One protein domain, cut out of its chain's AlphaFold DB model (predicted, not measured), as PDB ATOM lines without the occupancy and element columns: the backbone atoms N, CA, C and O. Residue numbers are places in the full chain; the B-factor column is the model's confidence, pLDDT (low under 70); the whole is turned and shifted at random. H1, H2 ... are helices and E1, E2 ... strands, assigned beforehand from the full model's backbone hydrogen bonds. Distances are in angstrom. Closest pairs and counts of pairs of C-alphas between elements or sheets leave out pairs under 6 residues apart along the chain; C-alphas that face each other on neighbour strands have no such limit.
ATOM      1  N   ARG A   4       2.331  21.658  28.045       57.84
ATOM      2  CA  ARG A   4       1.791  22.862  28.687       57.84
ATOM      3  C   ARG A   4       2.881  23.733  29.320       57.84
ATOM      4  O   ARG A   4       2.935  24.918  29.023       57.84
ATOM      5  N   GLU A   5       3.769  23.158  30.132       61.53
ATOM      6  CA  GLU A   5       4.891  23.901  30.735       61.53
ATOM      7  C   GLU A   5       5.813  24.493  29.655       61.53
ATOM      8  O   GLU A   5       6.262  25.628  29.793       61.53
ATOM      9  N   ILE A   6       6.034  23.777  28.543       59.19
ATOM     10  CA  ILE A   6       6.785  24.275  27.374       59.19
ATOM     11  C   ILE A   6       6.076  25.482  26.726       59.19
ATOM     12  O   ILE A   6       6.726  26.489  26.445       59.19
ATOM     13  N   GLN A   7       4.753  25.408  26.518       58.06
ATOM     14  CA  GLN A   7       3.953  26.518  25.974       58.06
ATOM     15  C   GLN A   7       3.913  27.742  26.905       58.06
ATOM     16  O   GLN A   7       3.862  28.870  26.421       58.06
ATOM     17  N   GLU A   8       3.936  27.537  28.223       61.66
ATOM     18  CA  GLU A   8       3.810  28.610  29.217       61.66
ATOM     19  C   GLU A   8       5.134  29.353  29.515       61.66
ATOM     20  O   GLU A   8       5.071  30.401  30.156       61.66
ATOM     21  N   THR A   9       6.316  28.872  29.075       56.84
ATOM     22  CA  THR A   9       7.605  29.370  29.625       56.84
ATOM     23  C   THR A   9       8.706  29.877  28.674       56.84
ATOM     24  O   THR A   9       9.367  30.834  29.074       56.84
ATOM     25  N   VAL A  10       8.974  29.301  27.484       58.44
ATOM     26  CA  VAL A  10      10.291  29.539  26.811       58.44
ATOM     27  C   VAL A  10      10.283  30.250  25.445       58.44
ATOM     28  O   VAL A  10      11.134  31.114  25.245       58.44
ATOM     29  N   ALA A  11       9.393  29.945  24.488       54.28
ATOM     30  CA  ALA A  11       9.534  30.485  23.120       54.28
ATOM     31  C   ALA A  11       8.213  30.850  22.421       54.28
ATOM     32  O   ALA A  11       7.348  30.003  22.212       54.28
ATOM     33  N   HIS A  12       8.099  32.100  21.949       57.28
ATOM     34  CA  HIS A  12       6.994  32.547  21.084       57.28
ATOM     35  C   HIS A  12       7.043  31.954  19.662       57.28
ATOM     36  O   HIS A  12       6.022  31.948  18.977       57.28
ATOM     37  N   ASN A  13       8.192  31.426  19.219       63.38
ATOM     38  CA  ASN A  13       8.332  30.733  17.935       63.38
ATOM     39  C   ASN A  13       9.144  29.432  18.075       63.38
ATOM     40  O   ASN A  13      10.286  29.322  17.643       63.38
ATOM     41  N   TRP A  14       8.539  28.417  18.693       64.75
ATOM     42  CA  TRP A  14       9.138  27.091  18.900       64.75
ATOM     43  C   TRP A  14       9.609  26.393  17.604       64.75
ATOM     44  O   TRP A  14      10.458  25.512  17.683       64.75
ATOM     45  N   PHE A  15       9.127  26.788  16.415       64.75
ATOM     46  CA  PHE A  15       9.660  26.297  15.135       64.75
ATOM     47  C   PHE A  15      11.118  26.710  14.885       64.75
ATOM     48  O   PHE A  15      11.824  26.013  14.157       64.75
ATOM     49  N   GLU A  16      11.575  27.822  15.465       68.38
ATOM     50  CA  GLU A  16      12.978  28.247  15.401       68.38
ATOM     51  C   GLU A  16      13.831  27.486  16.418       68.38
ATOM     52  O   GLU A  16      14.951  27.114  16.093       68.38
ATOM     53  N   LEU A  17      13.262  27.084  17.559       66.62
ATOM     54  CA  LEU A  17      13.929  26.215  18.541       66.62
ATOM     55  C   LEU A  17      14.172  24.776  18.026       66.62
ATOM     56  O   LEU A  17      14.965  24.040  18.598       66.62
ATOM     57  N   ILE A  18      13.528  24.375  16.918       64.81
ATOM     58  CA  ILE A  18      13.859  23.142  16.169       64.81
ATOM     59  C   ILE A  18      15.104  23.331  15.284       64.81
ATOM     60  O   ILE A  18      15.753  22.357  14.910       64.81
ATOM     61  N   ARG A  19      15.406  24.576  14.899       66.62
ATOM     62  CA  ARG A  19      16.496  24.952  13.981       66.62
ATOM     63  C   ARG A  19      17.745  25.464  14.700       66.62
ATOM     64  O   ARG A  19      18.780  25.582  14.059       66.62
ATOM     65  N   ASP A  20      17.612  25.791  15.979       73.62
ATOM     66  CA  ASP A  20      18.666  26.237  16.884       73.62
ATOM     67  C   ASP A  20      19.184  25.027  17.672       73.62
ATOM     68  O   ASP A  20      18.594  24.628  18.675       73.62
ATOM     69  N   ASP A  21      20.237  24.391  17.160       70.12
ATOM     70  CA  ASP A  21      20.870  23.203  17.740       70.12
ATOM     71  C   ASP A  21      21.810  23.514  18.918       70.12
ATOM     72  O   ASP A  21      22.118  22.619  19.708       70.12
ATOM     73  N   GLU A  22      22.193  24.781  19.109       76.50
ATOM     74  CA  GLU A  22      22.958  25.227  20.281       76.50
ATOM     75  C   GLU A  22      22.086  25.316  21.551       76.50
ATOM     76  O   GLU A  22      22.591  25.101  22.655       76.50
ATOM     77  N   ASN A  23      20.776  25.574  21.414       74.81
ATOM     78  CA  ASN A  23      19.846  25.784  22.537       74.81
ATOM     79  C   ASN A  23      18.846  24.631  22.788       74.81
ATOM     80  O   ASN A  23      17.791  24.839  23.400       74.81
ATOM     81  N   TRP A  24      19.146  23.401  22.356       69.25
ATOM     82  CA  TRP A  24      18.255  22.251  22.588       69.25
ATOM     83  C   TRP A  24      18.034  21.937  24.084       69.25
ATOM     84  O   TRP A  24      18.987  21.896  24.871       69.25
ATOM     85  N   PRO A  25      16.789  21.628  24.506       70.44
ATOM     86  CA  PRO A  25      16.523  21.133  25.851       70.44
ATOM     87  C   PRO A  25      17.138  19.738  26.043       70.44
ATOM     88  O   PRO A  25      17.230  18.948  25.105       70.44
ATOM     89  N   GLY A  26      17.524  19.412  27.282       78.25
ATOM     90  CA  GLY A  26      18.219  18.159  27.602       78.25
ATOM     91  C   GLY A  26      17.517  16.913  27.044       78.25
ATOM     92  O   GLY A  26      16.304  16.766  27.202       78.25
ATOM     93  N   THR A  27      18.298  16.016  26.429       79.12
ATOM     94  CA  THR A  27      17.890  15.008  25.427       79.12
ATOM     95  C   THR A  27      16.541  14.336  25.672       79.12
ATOM     96  O   THR A  27      15.714  14.299  24.770       79.12
ATOM     97  N   LYS A  28      16.260  13.876  26.896       79.69
ATOM     98  CA  LYS A  28      14.985  13.218  27.212       79.69
ATOM     99  C   LYS A  28      13.757  14.113  26.980       79.69
ATOM    100  O   LYS A  28      12.743  13.640  26.487       79.69
ATOM    101  N   ILE A  29      13.828  15.399  27.332       75.56
ATOM    102  CA  ILE A  29      12.716  16.347  27.133       75.56
ATOM    103  C   ILE A  29      12.486  16.574  25.634       75.56
ATOM    104  O   ILE A  29      11.342  16.681  25.195       75.56
ATOM    105  N   TRP A  30      13.569  16.607  24.852       76.56
ATOM    106  CA  TRP A  30      13.513  16.679  23.396       76.56
ATOM    107  C   TRP A  30      12.889  15.417  22.781       76.56
ATOM    108  O   TRP A  30      12.004  15.535  21.941       76.56
ATOM    109  N   GLU A  31      13.274  14.223  23.241       81.50
ATOM    110  CA  GLU A  31      12.710  12.934  22.809       81.50
ATOM    111  C   GLU A  31      11.213  12.807  23.143       81.50
ATOM    112  O   GLU A  31      10.411  12.510  22.251       81.50
ATOM    113  N   ASP A  32      10.823  13.087  24.394       80.88
ATOM    114  CA  ASP A  32       9.427  13.074  24.854       80.88
ATOM    115  C   ASP A  32       8.566  14.027  23.986       80.88
ATOM    116  O   ASP A  32       7.507  13.645  23.477       80.88
ATOM    117  N   TRP A  33       9.045  15.253  23.737       77.56
ATOM    118  CA  TRP A  33       8.334  16.261  22.943       77.56
ATOM    119  C   TRP A  33       8.297  15.953  21.436       77.56
ATOM    120  O   TRP A  33       7.247  16.090  20.802       77.56
ATOM    121  N   MET A  34       9.405  15.490  20.850       80.50
ATOM    122  CA  MET A  34       9.449  15.056  19.448       80.50
ATOM    123  C   MET A  34       8.505  13.872  19.199       80.50
ATOM    124  O   MET A  34       7.897  13.796  18.128       80.50
ATOM    125  N   SER A  35       8.328  12.988  20.188       81.06
ATOM    126  CA  SER A  35       7.329  11.916  20.166       81.06
ATOM    127  C   SER A  35       5.891  12.460  20.181       81.06
ATOM    128  O   SER A  35       5.089  12.074  19.322       81.06
ATOM    129  N   GLU A  36       5.565  13.419  21.065       82.75
ATOM    130  CA  GLU A  36       4.250  14.096  21.083       82.75
ATOM    131  C   GLU A  36       3.947  14.775  19.725       82.75
ATOM    132  O   GLU A  36       2.889  14.543  19.130       82.75
ATOM    133  N   VAL A  37       4.889  15.553  19.173       81.50
ATOM    134  CA  VAL A  37       4.715  16.264  17.889       81.50
ATOM    135  C   VAL A  37       4.616  15.307  16.700       81.50
ATOM    136  O   VAL A  37       3.787  15.523  15.811       81.50
ATOM    137  N   SER A  38       5.420  14.242  16.665       81.50
ATOM    138  CA  SER A  38       5.358  13.237  15.593       81.50
ATOM    139  C   SER A  38       4.039  12.468  15.631       81.50
ATOM    140  O   SER A  38       3.408  12.284  14.590       81.50
ATOM    141  N   THR A  39       3.564  12.114  16.829       84.00
ATOM    142  CA  THR A  39       2.255  11.475  17.039       84.00
ATOM    143  C   THR A  39       1.111  12.372  16.564       84.00
ATOM    144  O   THR A  39       0.213  11.898  15.868       84.00
ATOM    145  N   TRP A  40       1.156  13.675  16.870       85.50
ATOM    146  CA  TRP A  40       0.164  14.635  16.377       85.50
ATOM    147  C   TRP A  40       0.200  14.783  14.851       85.50
ATOM    148  O   TRP A  40      -0.852  14.717  14.216       85.50
ATOM    149  N   ARG A  41       1.388  14.928  14.241       86.38
ATOM    150  CA  ARG A  41       1.534  15.021  12.775       86.38
ATOM    151  C   ARG A  41       0.979  13.781  12.083       86.38
ATOM    152  O   ARG A  41       0.207  13.916  11.138       86.38
ATOM    153  N   TYR A  42       1.317  12.596  12.590       87.75
ATOM    154  CA  TYR A  42       0.799  11.324  12.094       87.75
ATOM    155  C   TYR A  42      -0.732  11.258  12.214       87.75
ATOM    156  O   TYR A  42      -1.418  11.061  11.217       87.75
ATOM    157  N   LYS A  43      -1.308  11.541  13.390       87.94
ATOM    158  CA  LYS A  43      -2.771  11.504  13.579       87.94
ATOM    159  C   LYS A  43      -3.527  12.569  12.770       87.94
ATOM    160  O   LYS A  43      -4.637  12.287  12.322       87.94
ATOM    161  N   LEU A  44      -2.939  13.743  12.521       89.56
ATOM    162  CA  LEU A  44      -3.500  14.734  11.595       89.56
ATOM    163  C   LEU A  44      -3.421  14.262  10.136       89.56
ATOM    164  O   LEU A  44      -4.382  14.453   9.392       89.56
ATOM    165  N   SER A  45      -2.319  13.621   9.733       93.25
ATOM    166  CA  SER A  45      -2.198  12.996   8.411       93.25
ATOM    167  C   SER A  45      -3.298  11.955   8.217       93.25
ATOM    168  O   SER A  45      -4.085  12.079   7.283       93.25
ATOM    169  N   ASN A  46      -3.442  11.021   9.162       94.50
ATOM    170  CA  ASN A  46      -4.476   9.990   9.130       94.50
ATOM    171  C   ASN A  46      -5.894  10.587   9.056       94.50
ATOM    172  O   ASN A  46      -6.715  10.106   8.283       94.50
ATOM    173  N   HIS A  47      -6.188  11.662   9.800       93.88
ATOM    174  CA  HIS A  47      -7.480  12.358   9.715       93.88
ATOM    175  C   HIS A  47      -7.750  12.941   8.316       93.88
ATOM    176  O   HIS A  47      -8.867  12.837   7.808       93.88
ATOM    177  N   ASN A  48      -6.738  13.544   7.688       95.56
ATOM    178  CA  ASN A  48      -6.860  14.123   6.349       95.56
ATOM    179  C   ASN A  48      -7.018  13.031   5.277       95.56
ATOM    180  O   ASN A  48      -7.886  13.155   4.412       95.56
ATOM    181  N   THR A  49      -6.242  11.948   5.375       97.19
ATOM    182  CA  THR A  49      -6.373  10.737   4.551       97.19
ATOM    183  C   THR A  49      -7.776  10.141   4.668       97.19
ATOM    184  O   THR A  49      -8.434   9.908   3.656       97.19
ATOM    185  N   GLU A  50      -8.289   9.972   5.891       97.25
ATOM    186  CA  GLU A  50      -9.617   9.399   6.106       97.25
ATOM    187  C   GLU A  50     -10.738  10.301   5.562       97.25
ATOM    188  O   GLU A  50     -11.738   9.822   5.025       97.25
ATOM    189  N   LEU A  51     -10.579  11.622   5.675       96.88
ATOM    190  CA  LEU A  51     -11.508  12.584   5.087       96.88
ATOM    191  C   LEU A  51     -11.495  12.511   3.552       96.88
ATOM    192  O   LEU A  51     -12.565  12.482   2.944       96.88
ATOM    193  N   ALA A  52     -10.313  12.436   2.933       97.81
ATOM    194  CA  ALA A  52     -10.169  12.283   1.486       97.81
ATOM    195  C   ALA A  52     -10.813  10.979   0.988       97.81
ATOM    196  O   ALA A  52     -11.615  11.018   0.053       97.81
ATOM    197  N   ALA A  53     -10.557   9.853   1.663       98.06
ATOM    198  CA  ALA A  53     -11.155   8.559   1.340       98.06
ATOM    199  C   ALA A  53     -12.693   8.613   1.328       98.06
ATOM    200  O   ALA A  53     -13.320   8.188   0.359       98.06
ATOM    201  N   TYR A  54     -13.321   9.192   2.360       97.88
ATOM    202  CA  TYR A  54     -14.784   9.307   2.414       97.88
ATOM    203  C   TYR A  54     -15.357  10.244   1.339       97.88
ATOM    204  O   TYR A  54     -16.464   9.994   0.859       97.88
ATOM    205  N   LEU A  55     -14.645  11.315   0.967       97.38
ATOM    206  CA  LEU A  55     -15.073  12.242  -0.088       97.38
ATOM    207  C   LEU A  55     -15.001  11.595  -1.480       97.38
ATOM    208  O   LEU A  55     -15.921  11.767  -2.278       97.38
ATOM    209  N   LEU A  56     -13.955  10.810  -1.752       98.06
ATOM    210  CA  LEU A  56     -13.822  10.037  -2.989       98.06
ATOM    211  C   LEU A  56     -14.912   8.956  -3.061       98.06
ATOM    212  O   LEU A  56     -15.743   8.971  -3.970       98.06
ATOM    213  N   LEU A  57     -15.009   8.108  -2.033       97.88
ATOM    214  CA  LEU A  57     -15.940   6.971  -1.940       97.88
ATOM    215  C   LEU A  57     -17.399   7.365  -1.620       97.88
ATOM    216  O   LEU A  57     -18.180   6.550  -1.119       97.88
ATOM    217  N   HIS A  58     -17.806   8.605  -1.915       97.88
ATOM    218  CA  HIS A  58     -19.136   9.149  -1.610       97.88
ATOM    219  C   HIS A  58     -20.305   8.290  -2.131       97.88
ATOM    220  O   HIS A  58     -21.369   8.261  -1.516       97.88
ATOM    221  N   ARG A  59     -20.106   7.546  -3.227       98.25
ATOM    222  CA  ARG A  59     -21.102   6.645  -3.837       98.25
ATOM    223  C   ARG A  59     -21.368   5.376  -3.022       98.25
ATOM    224  O   ARG A  59     -22.440   4.787  -3.142       98.25
ATOM    225  N   LEU A  60     -20.410   4.961  -2.191       98.38
ATOM    226  CA  LEU A  60     -20.477   3.743  -1.374       98.38
ATOM    227  C   LEU A  60     -21.040   4.007   0.035       98.38
ATOM    228  O   LEU A  60     -21.365   3.066   0.774       98.38
ATOM    229  N   GLN A  61     -21.166   5.284   0.406       98.12
ATOM    230  CA  GLN A  61     -21.650   5.743   1.702       98.12
ATOM    231  C   GLN A  61     -23.090   5.298   1.994       98.12
ATOM    232  O   GLN A  61     -23.999   5.409   1.172       98.12
ATOM    233  N   GLY A  62     -23.317   4.789   3.203       95.69
ATOM    234  CA  GLY A  62     -24.596   4.229   3.632       95.69
ATOM    235  C   GLY A  62     -24.880   2.815   3.116       95.69
ATOM    236  O   GLY A  62     -25.833   2.199   3.594       95.69
ATOM    237  N   ARG A  63     -24.059   2.269   2.201       97.31
ATOM    238  CA  ARG A  63     -24.067   0.847   1.809       97.31
ATOM    239  C   ARG A  63     -22.871   0.119   2.418       97.31
ATOM    240  O   ARG A  63     -23.075  -0.638   3.366       97.31
ATOM    241  N   TYR A  64     -21.661   0.388   1.931       97.94
ATOM    242  CA  TYR A  64     -20.438  -0.326   2.323       97.94
ATOM    243  C   TYR A  64     -19.559   0.430   3.316       97.94
ATOM    244  O   TYR A  64     -18.816  -0.207   4.051       97.94
ATOM    245  N   ILE A  65     -19.652   1.758   3.358       98.12
ATOM    246  CA  ILE A  65     -18.966   2.611   4.342       98.12
ATOM    247  C   ILE A  65     -20.000   3.519   5.033       98.12
ATOM    248  O   ILE A  65     -21.094   3.699   4.484       98.12
ATOM    249  N   PRO A  66     -19.723   4.098   6.214       98.06
ATOM    250  CA  PRO A  66     -20.633   5.042   6.860       98.06
ATOM    251  C   PRO A  66     -20.835   6.305   6.013       98.06
ATOM    252  O   PRO A  66     -19.929   6.739   5.301       98.06
ATOM    253  N   ARG A  67     -21.999   6.954   6.113       97.94
ATOM    254  CA  ARG A  67     -22.172   8.310   5.552       97.94
ATOM    255  C   ARG A  67     -21.296   9.335   6.275       97.94
ATOM    256  O   ARG A  67     -21.193   9.307   7.499       97.94
ATOM    257  N   LEU A  68     -20.714  10.269   5.527       95.62
ATOM    258  CA  LEU A  68     -20.058  11.470   6.042       95.62
ATOM    259  C   LEU A  68     -21.085  12.603   6.109       95.62
ATOM    260  O   LEU A  68     -21.615  13.024   5.086       95.62
ATOM    261  N   PHE A  69     -21.344  13.126   7.307       92.88
ATOM    262  CA  PHE A  69     -22.201  14.300   7.503       92.88
ATOM    263  C   PHE A  69     -21.402  15.609   7.564       92.88
ATOM    264  O   PHE A  69     -21.949  16.669   7.274       92.88
ATOM    265  N   GLY A  70     -20.112  15.555   7.917       91.12
ATOM    266  CA  GLY A  70     -19.206  16.701   7.814       91.12
ATOM    267  C   GLY A  70     -17.975  16.627   8.716       91.12
ATOM    268  O   GLY A  70     -17.738  15.640   9.414       91.12
ATOM    269  N   VAL A  71     -17.199  17.710   8.716       92.62
ATOM    270  CA  VAL A  71     -16.031  17.921   9.587       92.62
ATOM    271  C   VAL A  71     -16.416  18.872  10.719       92.62
ATOM    272  O   VAL A  71     -17.135  19.847  10.507       92.62
ATOM    273  N   VAL A  72     -15.927  18.600  11.926       88.88
ATOM    274  CA  VAL A  72     -16.148  19.408  13.129       88.88
ATOM    275  C   VAL A  72     -14.803  19.938  13.613       88.88
ATOM    276  O   VAL A  72     -13.824  19.202  13.666       88.88
ATOM    277  N   ARG A  73     -14.746  21.212  14.005       89.69
ATOM    278  CA  ARG A  73     -13.583  21.801  14.682       89.69
ATOM    279  C   ARG A  73     -14.002  22.246  16.066       89.69
ATOM    280  O   ARG A  73     -14.847  23.129  16.194       89.69
ATOM    281  N   LEU A  74     -13.438  21.615  17.090       85.88
ATOM    282  CA  LEU A  74     -13.768  21.898  18.478       85.88
ATOM    283  C   LEU A  74     -12.568  22.533  19.176       85.88
ATOM    284  O   LEU A  74     -11.512  21.911  19.274       85.88
ATOM    285  N   ARG A  75     -12.745  23.763  19.667       85.25
ATOM    286  CA  ARG A  75     -11.764  24.394  20.552       85.25
ATOM    287  C   ARG A  75     -11.821  23.764  21.934       85.25
ATOM    288  O   ARG A  75     -12.911  23.663  22.498       85.25
ATOM    289  N   ILE A  76     -10.669  23.365  22.471       80.81
ATOM    290  CA  ILE A  76     -10.579  22.787  23.820       80.81
ATOM    291  C   ILE A  76     -10.840  23.867  24.877       80.81
ATOM    292  O   ILE A  76     -11.570  23.624  25.835       80.81
ATOM    293  N   SER A  77     -10.302  25.072  24.669       78.81
ATOM    294  CA  SER A  77     -10.485  26.219  25.559       78.81
ATOM    295  C   SER A  77     -11.207  27.364  24.839       78.81
ATOM    296  O   SER A  77     -10.761  27.785  23.772       78.81
ATOM    297  N   PRO A  78     -12.321  27.892  25.379       64.88
ATOM    298  CA  PRO A  78     -12.974  29.078  24.829       64.88
ATOM    299  C   PRO A  78     -12.374  30.400  25.342       64.88
ATOM    300  O   PRO A  78     -12.677  31.444  24.772       64.88
ATOM    301  N   GLU A  79     -11.587  30.367  26.426       70.38
ATOM    302  CA  GLU A  79     -11.335  31.537  27.291       70.38
ATOM    303  C   GLU A  79      -9.871  31.712  27.745       70.38
ATOM    304  O   GLU A  79      -9.533  32.758  28.295       70.38
ATOM    305  N   SER A  80      -8.980  30.734  27.533       53.50
ATOM    306  CA  SER A  80      -7.570  30.863  27.938       53.50
ATOM    307  C   SER A  80      -6.706  31.595  26.909       53.50
ATOM    308  O   SER A  80      -7.012  31.619  25.717       53.50
ATOM    309  N   THR A  81      -5.565  32.108  27.382       60.78
ATOM    310  CA  THR A  81      -4.418  32.593  26.597       60.78
ATOM    311  C   THR A  81      -4.142  31.718  25.373       60.78
ATOM    312  O   THR A  81      -4.334  30.505  25.440       60.78
ATOM    313  N   THR A  82      -3.674  32.330  24.277       62.22
ATOM    314  CA  THR A  82      -3.437  31.710  22.961       62.22
ATOM    315  C   THR A  82      -2.637  30.407  23.037       62.22
ATOM    316  O   THR A  82      -1.408  30.413  22.949       62.22
ATOM    317  N   LEU A  83      -3.350  29.286  23.166       65.44
ATOM    318  CA  LEU A  83      -2.788  27.948  23.055       65.44
ATOM    319  C   LEU A  83      -2.269  27.739  21.636       65.44
ATOM    320  O   LEU A  83      -2.806  28.284  20.667       65.44
ATOM    321  N   HIS A  84      -1.238  26.911  21.498       68.88
ATOM    322  CA  HIS A  84      -0.703  26.628  20.176       68.88
ATOM    323  C   HIS A  84      -1.772  25.929  19.296       68.88
ATOM    324  O   HIS A  84      -2.452  25.036  19.803       68.88
ATOM    325  N   PRO A  85      -1.934  26.245  17.991       66.44
ATOM    326  CA  PRO A  85      -2.977  25.644  17.140       66.44
ATOM    327  C   PRO A  85      -2.990  24.107  17.054       66.44
ATOM    328  O   PRO A  85      -4.027  23.531  16.740       66.44
ATOM    329  N   ILE A  86      -1.870  23.446  17.376       69.31
ATOM    330  CA  ILE A  86      -1.762  21.983  17.575       69.31
ATOM    331  C   ILE A  86      -2.701  21.486  18.691       69.31
ATOM    332  O   ILE A  86      -3.268  20.402  18.580       69.31
ATOM    333  N   THR A  87      -2.853  22.282  19.752       72.94
ATOM    334  CA  THR A  87      -3.593  21.970  20.985       72.94
ATOM    335  C   THR A  87      -4.876  22.791  21.172       72.94
ATOM    336  O   THR A  87      -5.720  22.381  21.961       72.94
ATOM    337  N   ASP A  88      -5.065  23.920  20.473       81.94
ATOM    338  CA  ASP A  88      -6.328  24.686  20.530       81.94
ATOM    339  C   ASP A  88      -7.494  23.900  19.905       81.94
ATOM    340  O   ASP A  88      -8.570  23.821  20.494       81.94
ATOM    341  N   ILE A  89      -7.285  23.297  18.725       83.00
ATOM    342  CA  ILE A  89      -8.363  22.746  17.889       83.00
ATOM    343  C   ILE A  89      -8.243  21.228  17.731       83.00
ATOM    344  O   ILE A  89      -7.378  20.730  17.010       83.00
ATOM    345  N   VAL A  90      -9.216  20.497  18.274       85.25
ATOM    346  CA  VAL A  90      -9.470  19.101  17.896       85.25
ATOM    347  C   VAL A  90     -10.203  19.087  16.552       85.25
ATOM    348  O   VAL A  90     -11.316  19.614  16.436       85.25
ATOM    349  N   GLN A  91      -9.589  18.480  15.533       88.31
ATOM    350  CA  GLN A  91     -10.299  18.088  14.311       88.31
ATOM    351  C   GLN A  91     -11.124  16.833  14.620       88.31
ATOM    352  O   GLN A  91     -10.606  15.846  15.136       88.31
ATOM    353  N   GLY A  92     -12.412  16.872  14.306       88.62
ATOM    354  CA  GLY A  92     -13.340  15.757  14.437       88.62
ATOM    355  C   GLY A  92     -14.147  15.580  13.158       88.62
ATOM    356  O   GLY A  92     -14.151  16.434  12.272       88.62
ATOM    357  N   ARG A  93     -14.860  14.465  13.052       91.31
ATOM    358  CA  ARG A  93     -15.674  14.131  11.882       91.31
ATOM    359  C   ARG A  93     -17.009  13.579  12.353       91.31
ATOM    360  O   ARG A  93     -17.046  12.756  13.264       91.31
ATOM    361  N   LEU A  94     -18.091  14.041  11.738       91.44
ATOM    362  CA  LEU A  94     -19.437  13.562  12.001       91.44
ATOM    363  C   LEU A  94     -19.812  12.559  10.909       91.44
ATOM    364  O   LEU A  94     -19.916  12.925   9.738       91.44
ATOM    365  N   SER A  95     -20.005  11.304  11.292       94.44
ATOM    366  CA  SER A  95     -20.356  10.208  10.389       94.44
ATOM    367  C   SER A  95     -21.544   9.403  10.914       94.44
ATOM    368  O   SER A  95     -21.977   9.554  12.057       94.44
ATOM    369  N   GLU A  96     -22.093   8.554  10.055       95.56
ATOM    370  CA  GLU A  96     -23.186   7.643  10.370       95.56
ATOM    371  C   GLU A  96     -22.801   6.667  11.483       95.56
ATOM    372  O   GLU A  96     -21.873   5.870  11.348       95.56
ATOM    373  N   TYR A  97     -23.546   6.712  12.588       95.19
ATOM    374  CA  TYR A  97     -23.482   5.663  13.593       95.19
ATOM    375  C   TYR A  97     -24.074   4.378  13.008       95.19
ATOM    376  O   TYR A  97     -25.245   4.350  12.626       95.19
ATOM    377  N   PHE A 269     -12.426  -3.067  18.542       25.95
ATOM    378  CA  PHE A 269     -12.448  -1.874  19.427       25.95
ATOM    379  C   PHE A 269     -13.546  -0.827  19.085       25.95
ATOM    380  O   PHE A 269     -14.465  -1.108  18.315       25.95
ATOM    381  N   LEU A 270     -13.528   0.333  19.760       26.50
ATOM    382  CA  LEU A 270     -14.418   1.494  19.568       26.50
ATOM    383  C   LEU A 270     -13.572   2.768  19.693       26.50
ATOM    384  O   LEU A 270     -13.150   3.105  20.800       26.50
ATOM    385  N   ASP A 271     -13.381   3.489  18.591       28.84
ATOM    386  CA  ASP A 271     -12.459   4.626  18.553       28.84
ATOM    387  C   ASP A 271     -13.164   5.975  18.741       28.84
ATOM    388  O   ASP A 271     -13.957   6.426  17.915       28.84
ATOM    389  N   ILE A 272     -12.808   6.658  19.833       28.86
ATOM    390  CA  ILE A 272     -13.064   8.086  20.050       28.86
ATOM    391  C   ILE A 272     -11.701   8.756  20.267       28.86
ATOM    392  O   ILE A 272     -11.175   8.777  21.379       28.86
ATOM    393  N   TYR A 273     -11.119   9.309  19.199       33.78
ATOM    394  CA  TYR A 273      -9.815   9.987  19.230       33.78
ATOM    395  C   TYR A 273      -9.883  11.397  19.843       33.78
ATOM    396  O   TYR A 273      -9.584  12.402  19.200       33.78
ATOM    397  N   VAL A 274     -10.254  11.478  21.123       31.45
ATOM    398  CA  VAL A 274     -10.135  12.699  21.933       31.45
ATOM    399  C   VAL A 274      -8.715  12.772  22.503       31.45
ATOM    400  O   VAL A 274      -8.454  12.418  23.652       31.45
ATOM    401  N   TYR A 275      -7.775  13.228  21.671       34.97
ATOM    402  CA  TYR A 275      -6.409  13.541  22.098       34.97
ATOM    403  C   TYR A 275      -6.375  14.855  22.885       34.97
ATOM    404  O   TYR A 275      -6.101  15.923  22.343       34.97
ATOM    405  N   VAL A 276      -6.629  14.768  24.190       31.73
ATOM    406  CA  VAL A 276      -6.235  15.817  25.135       31.73
ATOM    407  C   VAL A 276      -4.787  15.543  25.542       31.73
ATOM    408  O   VAL A 276      -4.525  14.596  26.280       31.73
ATOM    409  N   ALA A 277      -3.849  16.372  25.079       30.89
ATOM    410  CA  ALA A 277      -2.427  16.302  25.435       30.89
ATOM    411  C   ALA A 277      -2.153  16.822  26.868       30.89
ATOM    412  O   ALA A 277      -1.297  17.670  27.103       30.89
ATOM    413  N   CYS A 278      -2.915  16.333  27.849       30.14
ATOM    414  CA  CYS A 278      -2.692  16.609  29.263       30.14
ATOM    415  C   CYS A 278      -1.695  15.595  29.826       30.14
ATOM    416  O   CYS A 278      -2.082  14.540  30.325       30.14
ATOM    417  N   ASN A 279      -0.407  15.943  29.784       29.67
ATOM    418  CA  ASN A 279       0.662  15.211  30.467       29.67
ATOM    419  C   ASN A 279       0.627  15.515  31.987       29.67
ATOM    420  O   ASN A 279       1.550  16.075  32.574       29.67
ATOM    421  N   THR A 280      -0.520  15.213  32.603       35.66
ATOM    422  CA  THR A 280      -0.849  15.397  34.021       35.66
ATOM    423  C   THR A 280      -1.547  14.141  34.527       35.66
ATOM    424  O   THR A 280      -2.503  13.682  33.907       35.66
ATOM    425  N   PHE A 281      -1.144  13.632  35.693       36.72
ATOM    426  CA  PHE A 281      -1.700  12.421  36.323       36.72
ATOM    427  C   PHE A 281      -3.152  12.567  36.843       36.72
ATOM    428  O   PHE A 281      -3.623  11.747  37.629       36.72
ATOM    429  N   ASP A 282      -3.878  13.602  36.412       42.94
ATOM    430  CA  ASP A 282      -5.228  13.929  36.864       42.94
ATOM    431  C   ASP A 282      -6.301  13.393  35.898       42.94
ATOM    432  O   ASP A 282      -6.951  14.123  35.146       42.94
ATOM    433  N   THR A 283      -6.514  12.076  35.951       43.25
ATOM    434  CA  THR A 283      -7.632  11.383  35.286       43.25
ATOM    435  C   THR A 283      -9.001  12.063  35.505       43.25
ATOM    436  O   THR A 283      -9.790  12.087  34.553       43.25
ATOM    437  N   PRO A 284      -9.316  12.643  36.691       43.00
ATOM    438  CA  PRO A 284     -10.500  13.479  36.892       43.00
ATOM    439  C   PRO A 284     -10.702  14.583  35.848       43.00
ATOM    440  O   PRO A 284     -11.809  14.675  35.319       43.00
ATOM    441  N   THR A 285      -9.682  15.378  35.504       43.44
ATOM    442  CA  THR A 285      -9.821  16.482  34.535       43.44
ATOM    443  C   THR A 285     -10.141  15.980  33.128       43.44
ATOM    444  O   THR A 285     -11.097  16.459  32.518       43.44
ATOM    445  N   THR A 286      -9.442  14.960  32.618       46.84
ATOM    446  CA  THR A 286      -9.749  14.387  31.291       46.84
ATOM    447  C   THR A 286     -11.161  13.794  31.254       46.84
ATOM    448  O   THR A 286     -11.914  14.026  30.304       46.84
ATOM    449  N   LEU A 287     -11.571  13.093  32.318       47.00
ATOM    450  CA  LEU A 287     -12.923  12.549  32.445       47.00
ATOM    451  C   LEU A 287     -13.986  13.656  32.564       47.00
ATOM    452  O   LEU A 287     -15.090  13.499  32.042       47.00
ATOM    453  N   HIS A 288     -13.667  14.779  33.215       48.75
ATOM    454  CA  HIS A 288     -14.543  15.947  33.311       48.75
ATOM    455  C   HIS A 288     -14.709  16.631  31.951       48.75
ATOM    456  O   HIS A 288     -15.839  16.907  31.561       48.75
ATOM    457  N   THR A 289     -13.630  16.811  31.182       47.31
ATOM    458  CA  THR A 289     -13.681  17.348  29.812       47.31
ATOM    459  C   THR A 289     -14.523  16.463  28.895       47.31
ATOM    460  O   THR A 289     -15.422  16.969  28.228       47.31
ATOM    461  N   VAL A 290     -14.330  15.138  28.905       49.22
ATOM    462  CA  VAL A 290     -15.167  14.217  28.110       49.22
ATOM    463  C   VAL A 290     -16.639  14.290  28.537       49.22
ATOM    464  O   VAL A 290     -17.515  14.404  27.683       49.22
ATOM    465  N   ARG A 291     -16.932  14.305  29.846       50.03
ATOM    466  CA  ARG A 291     -18.306  14.461  30.363       50.03
ATOM    467  C   ARG A 291     -18.930  15.806  29.992       50.03
ATOM    468  O   ARG A 291     -20.101  15.839  29.634       50.03
ATOM    469  N   PHE A 292     -18.167  16.896  30.035       51.28
ATOM    470  CA  PHE A 292     -18.609  18.228  29.628       51.28
ATOM    471  C   PHE A 292     -18.904  18.287  28.127       51.28
ATOM    472  O   PHE A 292     -19.921  18.847  27.731       51.28
ATOM    473  N   LEU A 293     -18.068  17.667  27.290       48.47
ATOM    474  CA  LEU A 293     -18.297  17.578  25.847       48.47
ATOM    475  C   LEU A 293     -19.548  16.754  25.518       48.47
ATOM    476  O   LEU A 293     -20.366  17.210  24.722       48.47
ATOM    477  N   VAL A 294     -19.750  15.605  26.173       50.94
ATOM    478  CA  VAL A 294     -20.984  14.805  26.047       50.94
ATOM    479  C   VAL A 294     -22.203  15.620  26.493       50.94
ATOM    480  O   VAL A 294     -23.101  15.844  25.687       50.94
ATOM    481  N   ALA A 295     -22.191  16.186  27.703       47.62
ATOM    482  CA  ALA A 295     -23.300  16.988  28.228       47.62
ATOM    483  C   ALA A 295     -23.600  18.249  27.387       47.62
ATOM    484  O   ALA A 295     -24.738  18.716  27.343       47.62
ATOM    485  N   LYS A 296     -22.597  18.811  26.697       46.88
ATOM    486  CA  LYS A 296     -22.735  19.983  25.811       46.88
ATOM    487  C   LYS A 296     -23.172  19.627  24.385       46.88
ATOM    488  O   LYS A 296     -23.661  20.499  23.666       46.88
ATOM    489  N   LEU A 297     -23.027  18.364  23.979       45.78
ATOM    490  CA  LEU A 297     -23.680  17.797  22.794       45.78
ATOM    491  C   LEU A 297     -25.138  17.433  23.109       45.78
ATOM    492  O   LEU A 297     -26.030  17.771  22.335       45.78
ATOM    493  N   GLU A 298     -25.396  16.835  24.274       44.66
ATOM    494  CA  GLU A 298     -26.746  16.536  24.769       44.66
ATOM    495  C   GLU A 298     -27.577  17.819  24.939       44.66
ATOM    496  O   GLU A 298     -28.673  17.913  24.387       44.66
TER     497      GLU A 298
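What this domain is: This is residues 4 to 97 and 269 to 298 of the 364 residues of an uncharacterized protein of Armillaria gallica (UniProt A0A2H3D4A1). A long, straight helix, H3, makes the longest axis, and a two-stranded ribbon, E1 and E2, folds back over its second half, with the short helix H4 between the two strands in the chain and near the middle of H3. The small helices H1 and H2 lie loosely near the beginning of H3, where residues 19 to 24 stick out, and H5 lies beyond the ribbon, away from H3. The printed part has 124 residues with five named helices and two named strands, in the order H1 H2 H3 E1 H4 E2 H5; the sheet, E1 - E2, is antiparallel and the class is mostly helix. The whole is loose, with a radius of gyration of the C-alphas of 17.8 A, and elongated, spanning 56 by 32 by 27 A.

How they stand to each other: H1, residues 4 to 9, and H2, residues 14 to 17, are apart, though a tight link of 4 residues joins them. H3, residues 27 to 56, touches no helix and is apart from H1 and H2. E1, residues 68 to 75, comes closest to H3 at the C-alphas of Leu 68 and Tyr 54, 6.8 A apart. H4, residues 85 to 88, is close to H3 but not clearly touching it; their closest C-alphas, of Ile 86 and Trp 40, are 7.7 A apart. E2, residues 89 to 95, is the antiparallel neighbour of E1, at 158 degrees between directions; N 72 and O 92, 2.8 A, and N 90 and O 74, 2.9 A, are among the pairs within hydrogen-bond range. The closest C-alphas of E2 and H3 are those of Gln 91 and His 47, 7.9 A apart. H5, residues 283 to 298, touches no helix and is apart from E1. Every O i to N i+4 pair is within hydrogen-bond range in H1, H3 and H5; H2 and H4 are too short for such a pair.

Where its parts are: H1 begins at C-alpha 4, (1.791, 22.862, 28.687). H3 is 42.9 A long from first to last C-alpha, beginning at C-alpha 27, (17.890, 15.008, 25.427). E1 is 21.1 A long and E2 18.9 A. H5, 22.4 A long, ends at C-alpha 298, (-26.746, 16.536, 24.769).

The domain as a whole: The two C-alphas farthest apart, of Glu 22 and Arg 63, are 56.1 A apart. Residues 98 to 268 are not printed, and C-alphas 97 and 269 are 14.6 A apart across the cut. The link from H3 to E1, 11 residues, is long; residues 269 to 282 hold no named element. The mean pLDDT of the printed part is 71.3, and 55 residues are under 70, among them residues 4 to 19 and 269 to 298.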